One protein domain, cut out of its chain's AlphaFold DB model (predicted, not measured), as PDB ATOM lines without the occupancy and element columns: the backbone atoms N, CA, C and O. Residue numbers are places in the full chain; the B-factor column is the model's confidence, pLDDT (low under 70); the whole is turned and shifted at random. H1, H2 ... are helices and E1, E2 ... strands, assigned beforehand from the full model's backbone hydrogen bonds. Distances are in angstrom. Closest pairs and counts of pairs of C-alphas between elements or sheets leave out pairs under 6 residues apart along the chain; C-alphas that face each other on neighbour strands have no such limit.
ATOM      1  N   ILE A   3      57.384 -14.624 -24.786       93.00
ATOM      2  CA  ILE A   3      58.210 -13.429 -24.990       93.00
ATOM      3  C   ILE A   3      57.960 -12.398 -23.887       93.00
ATOM      4  O   ILE A   3      56.967 -12.481 -23.169       93.00
ATOM      5  N   LYS A   4      58.868 -11.429 -23.732       95.31
ATOM      6  CA  LYS A   4      58.651 -10.276 -22.849       95.31
ATOM      7  C   LYS A   4      57.950  -9.168 -23.626       95.31
ATOM      8  O   LYS A   4      58.436  -8.766 -24.680       95.31
ATOM      9  N   ASN A   5      56.831  -8.685 -23.105       92.06
ATOM     10  CA  ASN A   5      56.098  -7.572 -23.698       92.06
ATOM     11  C   ASN A   5      56.675  -6.202 -23.289       92.06
ATOM     12  O   ASN A   5      57.689  -6.120 -22.598       92.06
ATOM     13  N   GLU A   6      56.007  -5.113 -23.685       90.69
ATOM     14  CA  GLU A   6      56.426  -3.734 -23.370       90.69
ATOM     15  C   GLU A   6      56.441  -3.395 -21.867       90.69
ATOM     16  O   GLU A   6      57.039  -2.400 -21.470       90.69
ATOM     17  N   PHE A   7      55.843  -4.242 -21.024       92.38
ATOM     18  CA  PHE A   7      55.848  -4.134 -19.562       92.38
ATOM     19  C   PHE A   7      56.818  -5.125 -18.901       92.38
ATOM     20  O   PHE A   7      56.744  -5.349 -17.694       92.38
ATOM     21  N   ASN A   8      57.714  -5.745 -19.681       93.19
ATOM     22  CA  ASN A   8      58.611  -6.820 -19.251       93.19
ATOM     23  C   ASN A   8      57.895  -8.049 -18.663       93.19
ATOM     24  O   ASN A   8      58.517  -8.858 -17.971       93.19
ATOM     25  N   GLN A   9      56.606  -8.218 -18.961       94.00
ATOM     26  CA  GLN A   9      55.821  -9.361 -18.512       94.00
ATOM     27  C   GLN A   9      55.878 -10.490 -19.548       94.00
ATOM     28  O   GLN A   9      55.888 -10.207 -20.751       94.00
ATOM     29  N   PRO A  10      55.913 -11.763 -19.110       95.75
ATOM     30  CA  PRO A  10      55.768 -12.896 -20.012       95.75
ATOM     31  C   PRO A  10      54.401 -12.863 -20.704       95.75
ATOM     32  O   PRO A  10      53.368 -12.812 -20.043       95.75
ATOM     33  N   GLU A  11      54.395 -12.935 -22.029       95.12
ATOM     34  CA  GLU A  11      53.196 -12.993 -22.864       95.12
ATOM     35  C   GLU A  11      53.386 -14.093 -23.917       95.12
ATOM     36  O   GLU A  11      54.498 -14.302 -24.419       95.12
ATOM     37  N   ASP A  12      52.316 -14.828 -24.236       94.62
ATOM     38  CA  ASP A  12      52.366 -15.758 -25.360       94.62
ATOM     39  C   ASP A  12      52.555 -14.975 -26.665       94.62
ATOM     40  O   ASP A  12      51.935 -13.939 -26.896       94.62
ATOM     41  N   PHE A  13      53.428 -15.477 -27.531       93.19
ATOM     42  CA  PHE A  13      53.797 -14.812 -28.772       93.19
ATOM     43  C   PHE A  13      52.604 -14.550 -29.700       93.19
ATOM     44  O   PHE A  13      52.554 -13.498 -30.337       93.19
ATOM     45  N   HIS A  14      51.625 -15.460 -29.763       94.19
ATOM     46  CA  HIS A  14      50.424 -15.246 -30.567       94.19
ATOM     47  C   HIS A  14      49.595 -14.091 -30.003       94.19
ATOM     48  O   HIS A  14      49.213 -13.183 -30.743       94.19
ATOM     49  N   VAL A  15      49.404 -14.084 -28.682       94.75
ATOM     50  CA  VAL A  15      48.692 -13.020 -27.963       94.75
ATOM     51  C   VAL A  15      49.393 -11.670 -28.144       94.75
ATOM     52  O   VAL A  15      48.744 -10.671 -28.450       94.75
ATOM     53  N   TYR A  16      50.723 -11.640 -28.056       95.50
ATOM     54  CA  TYR A  16      51.514 -10.433 -28.280       95.50
ATOM     55  C   TYR A  16      51.334  -9.872 -29.698       95.50
ATOM     56  O   TYR A  16      51.082  -8.677 -29.867       95.50
ATOM     57  N   CYS A  17      51.426 -10.724 -30.724       95.62
ATOM     58  CA  CYS A  17      51.192 -10.322 -32.110       95.62
ATOM     59  C   CYS A  17      49.770  -9.777 -32.305       95.62
ATOM     60  O   CYS A  17      49.586  -8.716 -32.903       95.62
ATOM     61  N   GLU A  18      48.759 -10.449 -31.757       95.12
ATOM     62  CA  GLU A  18      47.381  -9.972 -31.830       95.12
ATOM     63  C   GLU A  18      47.222  -8.598 -31.159       95.12
ATOM     64  O   GLU A  18      46.626  -7.680 -31.732       95.12
ATOM     65  N   ARG A  19      47.815  -8.415 -29.977       95.19
ATOM     66  CA  ARG A  19      47.805  -7.149 -29.241       95.19
ATOM     67  C   ARG A  19      48.451  -6.016 -30.041       95.19
ATOM     68  O   ARG A  19      47.883  -4.925 -30.099       95.19
ATOM     69  N   LEU A  20      49.589  -6.264 -30.693       96.12
ATOM     70  CA  LEU A  20      50.241  -5.284 -31.570       96.12
ATOM     71  C   LEU A  20      49.377  -4.930 -32.788       96.12
ATOM     72  O   LEU A  20      49.211  -3.750 -33.095       96.12
ATOM     73  N   SER A  21      48.773  -5.926 -33.439       96.69
ATOM     74  CA  SER A  21      47.856  -5.715 -34.568       96.69
ATOM     75  C   SER A  21      46.655  -4.844 -34.160       96.69
ATOM     76  O   SER A  21      46.332  -3.852 -34.815       96.69
ATOM     77  N   ARG A  22      46.049  -5.121 -32.995       95.88
ATOM     78  CA  ARG A  22      44.962  -4.301 -32.432       95.88
ATOM     79  C   ARG A  22      45.418  -2.878 -32.093       95.88
ATOM     80  O   ARG A  22      44.679  -1.927 -32.349       95.88
ATOM     81  N   LYS A  23      46.626  -2.712 -31.539       96.19
ATOM     82  CA  LYS A  23      47.209  -1.395 -31.223       96.19
ATOM     83  C   LYS A  23      47.353  -0.546 -32.487       96.19
ATOM     84  O   LYS A  23      46.899   0.596 -32.485       96.19
ATOM     85  N   ASN A  24      47.867  -1.121 -33.573       96.12
ATOM     86  CA  ASN A  24      47.957  -0.455 -34.875       96.12
ATOM     87  C   ASN A  24      46.583  -0.037 -35.416       96.12
ATOM     88  O   ASN A  24      46.393   1.123 -35.778       96.12
ATOM     89  N   ASN A  25      45.592  -0.931 -35.378       95.00
ATOM     90  CA  ASN A  25      44.230  -0.596 -35.806       95.00
ATOM     91  C   ASN A  25      43.614   0.533 -34.961       95.00
ATOM     92  O   ASN A  25      42.902   1.387 -35.484       95.00
ATOM     93  N   SER A  26      43.917   0.596 -33.661       96.75
ATOM     94  CA  SER A  26      43.452   1.691 -32.800       96.75
ATOM     95  C   SER A  26      44.061   3.051 -33.172       96.75
ATOM     96  O   SER A  26      43.419   4.086 -32.981       96.75
ATOM     97  N   THR A  27      45.273   3.067 -33.740       96.44
ATOM     98  CA  THR A  27      45.928   4.291 -34.226       96.44
ATOM     99  C   THR A  27      45.147   4.916 -35.375       96.44
ATOM    100  O   THR A  27      45.028   6.134 -35.413       96.44
ATOM    101  N   LEU A  28      44.534   4.111 -36.248       96.38
ATOM    102  CA  LEU A  28      43.684   4.603 -37.337       96.38
ATOM    103  C   LEU A  28      42.486   5.405 -36.814       96.38
ATOM    104  O   LEU A  28      42.217   6.501 -37.294       96.38
ATOM    105  N   TYR A  29      41.822   4.910 -35.765       95.19
ATOM    106  CA  TYR A  29      40.731   5.640 -35.111       95.19
ATOM    107  C   TYR A  29      41.212   6.956 -34.480       95.19
ATOM    108  O   TYR A  29      40.547   7.989 -34.569       95.19
ATOM    109  N   ARG A  30      42.388   6.938 -33.838       96.75
ATOM    110  CA  ARG A  30      42.990   8.151 -33.262       96.75
ATOM    111  C   ARG A  30      43.372   9.160 -34.338       96.75
ATOM    112  O   ARG A  30      43.227  10.352 -34.096       96.75
ATOM    113  N   LEU A  31      43.827   8.686 -35.496       96.12
ATOM    114  CA  LEU A  31      44.187   9.524 -36.629       96.12
ATOM    115  C   LEU A  31      42.960  10.266 -37.163       96.12
ATOM    116  O   LEU A  31      43.018  11.485 -37.256       96.12
ATOM    117  N   GLU A  32      41.832   9.578 -37.386       96.00
ATOM    118  CA  GLU A  32      40.576  10.243 -37.787       96.00
ATOM    119  C   GLU A  32      40.129  11.294 -36.770       96.00
ATOM    120  O   GLU A  32      39.706  12.391 -37.129       96.00
ATOM    121  N   LYS A  33      40.234  10.973 -35.475       96.81
ATOM    122  CA  LYS A  33      39.867  11.909 -34.410       96.81
ATOM    123  C   LYS A  33      40.787  13.132 -34.368       96.81
ATOM    124  O   LYS A  33      40.318  14.219 -34.048       96.81
ATOM    125  N   PHE A  34      42.078  12.948 -34.629       96.94
ATOM    126  CA  PHE A  34      43.072  14.018 -34.595       96.94
ATOM    127  C   PHE A  34      42.952  14.952 -35.801       96.94
ATOM    128  O   PHE A  34      42.988  16.166 -35.631       96.94
ATOM    129  N   THR A  35      42.791  14.397 -37.002       95.75
ATOM    130  CA  THR A  35      42.698  15.187 -38.238       95.75
ATOM    131  C   THR A  35      41.304  15.768 -38.458       95.75
ATOM    132  O   THR A  35      41.162  16.750 -39.180       95.75
ATOM    133  N   GLY A  36      40.266  15.162 -37.873       96.94
ATOM    134  CA  GLY A  36      38.868  15.474 -38.183       96.94
ATOM    135  C   GLY A  36      38.424  14.967 -39.562       96.94
ATOM    136  O   GLY A  36      37.297  15.234 -39.973       96.94
ATOM    137  N   LEU A  37      39.290  14.231 -40.265       96.31
ATOM    138  CA  LEU A  37      39.066  13.718 -41.613       96.31
ATOM    139  C   LEU A  37      38.870  12.205 -41.576       96.31
ATOM    140  O   LEU A  37      39.457  11.498 -40.753       96.31
ATOM    141  N   LYS A  38      38.068  11.688 -42.508       96.31
ATOM    142  CA  LYS A  38      37.972  10.238 -42.718       96.31
ATOM    143  C   LYS A  38      39.229   9.725 -43.413       96.31
ATOM    144  O   LYS A  38      39.741  10.379 -44.314       96.31
ATOM    145  N   LEU A  39      39.684   8.518 -43.072       94.25
ATOM    146  CA  LEU A  39      40.909   7.936 -43.665       94.25
ATOM    147  C   LEU A  39      40.830   7.750 -45.183       94.25
ATOM    148  O   LEU A  39      41.842   7.615 -45.851       94.25
ATOM    149  N   LEU A  40      39.612   7.691 -45.720       95.75
ATOM    150  CA  LEU A  40      39.333   7.546 -47.146       95.75
ATOM    151  C   LEU A  40      39.238   8.876 -47.901       95.75
ATOM    152  O   LEU A  40      39.028   8.858 -49.110       95.75
ATOM    153  N   GLN A  41      39.319  10.002 -47.198       95.31
ATOM    154  CA  GLN A  41      39.009  11.311 -47.760       95.31
ATOM    155  C   GLN A  41      40.175  11.893 -48.564       95.31
ATOM    156  O   GLN A  41      39.962  12.346 -49.682       95.31
ATOM    157  N   GLU A  42      41.389  11.821 -48.020       95.62
ATOM    158  CA  GLU A  42      42.614  12.340 -48.642       95.62
ATOM    159  C   GLU A  42      43.521  11.193 -49.080       95.62
ATOM    160  O   GLU A  42      43.582  10.161 -48.409       95.62
ATOM    161  N   GLU A  43      44.253  11.371 -50.180       97.00
ATOM    162  CA  GLU A  43      45.119  10.317 -50.719       97.00
ATOM    163  C   GLU A  43      46.236   9.934 -49.740       97.00
ATOM    164  O   GLU A  43      46.414   8.757 -49.441       97.00
ATOM    165  N   GLU A  44      46.884  10.920 -49.115       96.25
ATOM    166  CA  GLU A  44      47.905  10.675 -48.088       96.25
ATOM    167  C   GLU A  44      47.344   9.897 -46.883       96.25
ATOM    168  O   GLU A  44      48.007   9.020 -46.325       96.25
ATOM    169  N   LEU A  45      46.093  10.158 -46.486       96.19
ATOM    170  CA  LEU A  45      45.452   9.425 -45.388       96.19
ATOM    171  C   LEU A  45      45.126   7.977 -45.772       96.19
ATOM    172  O   LEU A  45      45.222   7.090 -44.916       96.19
ATOM    173  N   LYS A  46      44.781   7.720 -47.040       97.81
ATOM    174  CA  LYS A  46      44.591   6.357 -47.553       97.81
ATOM    175  C   LYS A  46      45.903   5.590 -47.537       97.81
ATOM    176  O   LYS A  46      45.919   4.467 -47.043       97.81
ATOM    177  N   GLU A  47      46.991   6.203 -47.996       97.81
ATOM    178  CA  GLU A  47      48.316   5.581 -47.979       97.81
ATOM    179  C   GLU A  47      48.751   5.230 -46.551       97.81
ATOM    180  O   GLU A  47      49.132   4.088 -46.278       97.81
ATOM    181  N   ILE A  48      48.605   6.165 -45.604       97.25
ATOM    182  CA  ILE A  48      48.895   5.917 -44.183       97.25
ATOM    183  C   ILE A  48      48.052   4.750 -43.651       97.25
ATOM    184  O   ILE A  48      48.573   3.864 -42.964       97.25
ATOM    185  N   ARG A  49      46.752   4.723 -43.971       97.31
ATOM    186  CA  ARG A  49      45.863   3.625 -43.577       97.31
ATOM    187  C   ARG A  49      46.347   2.293 -44.136       97.31
ATOM    188  O   ARG A  49      46.405   1.316 -43.391       97.31
ATOM    189  N   ASP A  50      46.666   2.246 -45.420       97.94
ATOM    190  CA  ASP A  50      47.007   1.011 -46.118       97.94
ATOM    191  C   ASP A  50      48.322   0.425 -45.609       97.94
ATOM    192  O   ASP A  50      48.395  -0.780 -45.356       97.94
ATOM    193  N   VAL A  51      49.313   1.272 -45.324       98.00
ATOM    194  CA  VAL A  51      50.550   0.854 -44.652       98.00
ATOM    195  C   VAL A  51      50.244   0.239 -43.285       98.00
ATOM    196  O   VAL A  51      50.688  -0.874 -42.993       98.00
ATOM    197  N   ILE A  52      49.451   0.915 -42.448       97.75
ATOM    198  CA  ILE A  52      49.133   0.427 -41.098       97.75
ATOM    199  C   ILE A  52      48.351  -0.895 -41.151       97.75
ATOM    200  O   ILE A  52      48.657  -1.816 -40.387       97.75
ATOM    201  N   LEU A  53      47.359  -1.019 -42.036       97.25
ATOM    202  CA  LEU A  53      46.570  -2.244 -42.191       97.25
ATOM    203  C   LEU A  53      47.415  -3.400 -42.735       97.25
ATOM    204  O   LEU A  53      47.289  -4.525 -42.245       97.25
TER     205      LEU A  53
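What this domain is: This is residues 3 to 53 of the 76 residues of an uncharacterized protein of Brevibacillus laterosporus (UniProt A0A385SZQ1). The picture is an uneven helical hairpin: one long helix, H1, makes the length of a rod, and a shorter helix, H2, folds back beside its second half. At the other end of H1, residues 3 to 9 make a small loop that turns back to the short strand E1, which leads straight into H1. The printed part has 51 residues, with one named strand and two named helices in the order E1, H1, H2, and the class is mostly helix. It is loose, with a radius of gyration of the C-alphas of 14.0 A, and it spans 40 by 18 by 11 A.

How they stand to each other: Start at residues 3 to 4, which pair antiparallel with residues 10 to 11 of E1, the strand of residues 10 to 12; E1 pairs with no named strand. E1 and H1, the helix of residues 13 to 35, are joined by a tight link and meet only through their link. Go on along H1 to residues 24 to 28: with these alone it touches H2, the helix of residues 43 to 53. Look there for the closest C-alphas of the two helices, those of Asn 24 and Ile 52, 6.4 A apart. H1 and H2 form a helical hairpin, running opposite ways at a shallow tilt of 17 degrees, with their centres 13.5 A apart. E1 and H2 are apart. In the backbone of H2 every O i to N i+4 pair is within hydrogen-bond range; in H1, 17 of 19 are.

Where its parts are: Find C-alpha 10 at (55.768, -12.896, -20.012), where E1 begins; it ends at Asp 12, 7.0 A from first to last C-alpha. The next residue, Phe 13, opens H1 with its C-alpha at (53.797, -14.812, -28.772), and from there the helix runs 33.4 A to C-alpha 35 at (42.698, 15.187, -38.238). H2 begins at Glu 43 and runs 15.3 A to C-alpha 53 at (46.570, -2.244, -42.191). Compare the y values: they rise from the first to the last C-alpha of H1 and fall from the first to the last of H2.

The domain as a whole: The two C-alphas farthest apart are those of Pro 10 and Gln 41, at 40.5 A. From the C-alpha of Ile 3 to that of Leu 53, the first and last printed, it is 23.6 A. The printed part has no cut. The link from H1 to H2, seven residues, is short, and no link is long. In this predicted model the mean pLDDT of the printed part is 95.7, and no printed residue is under 70.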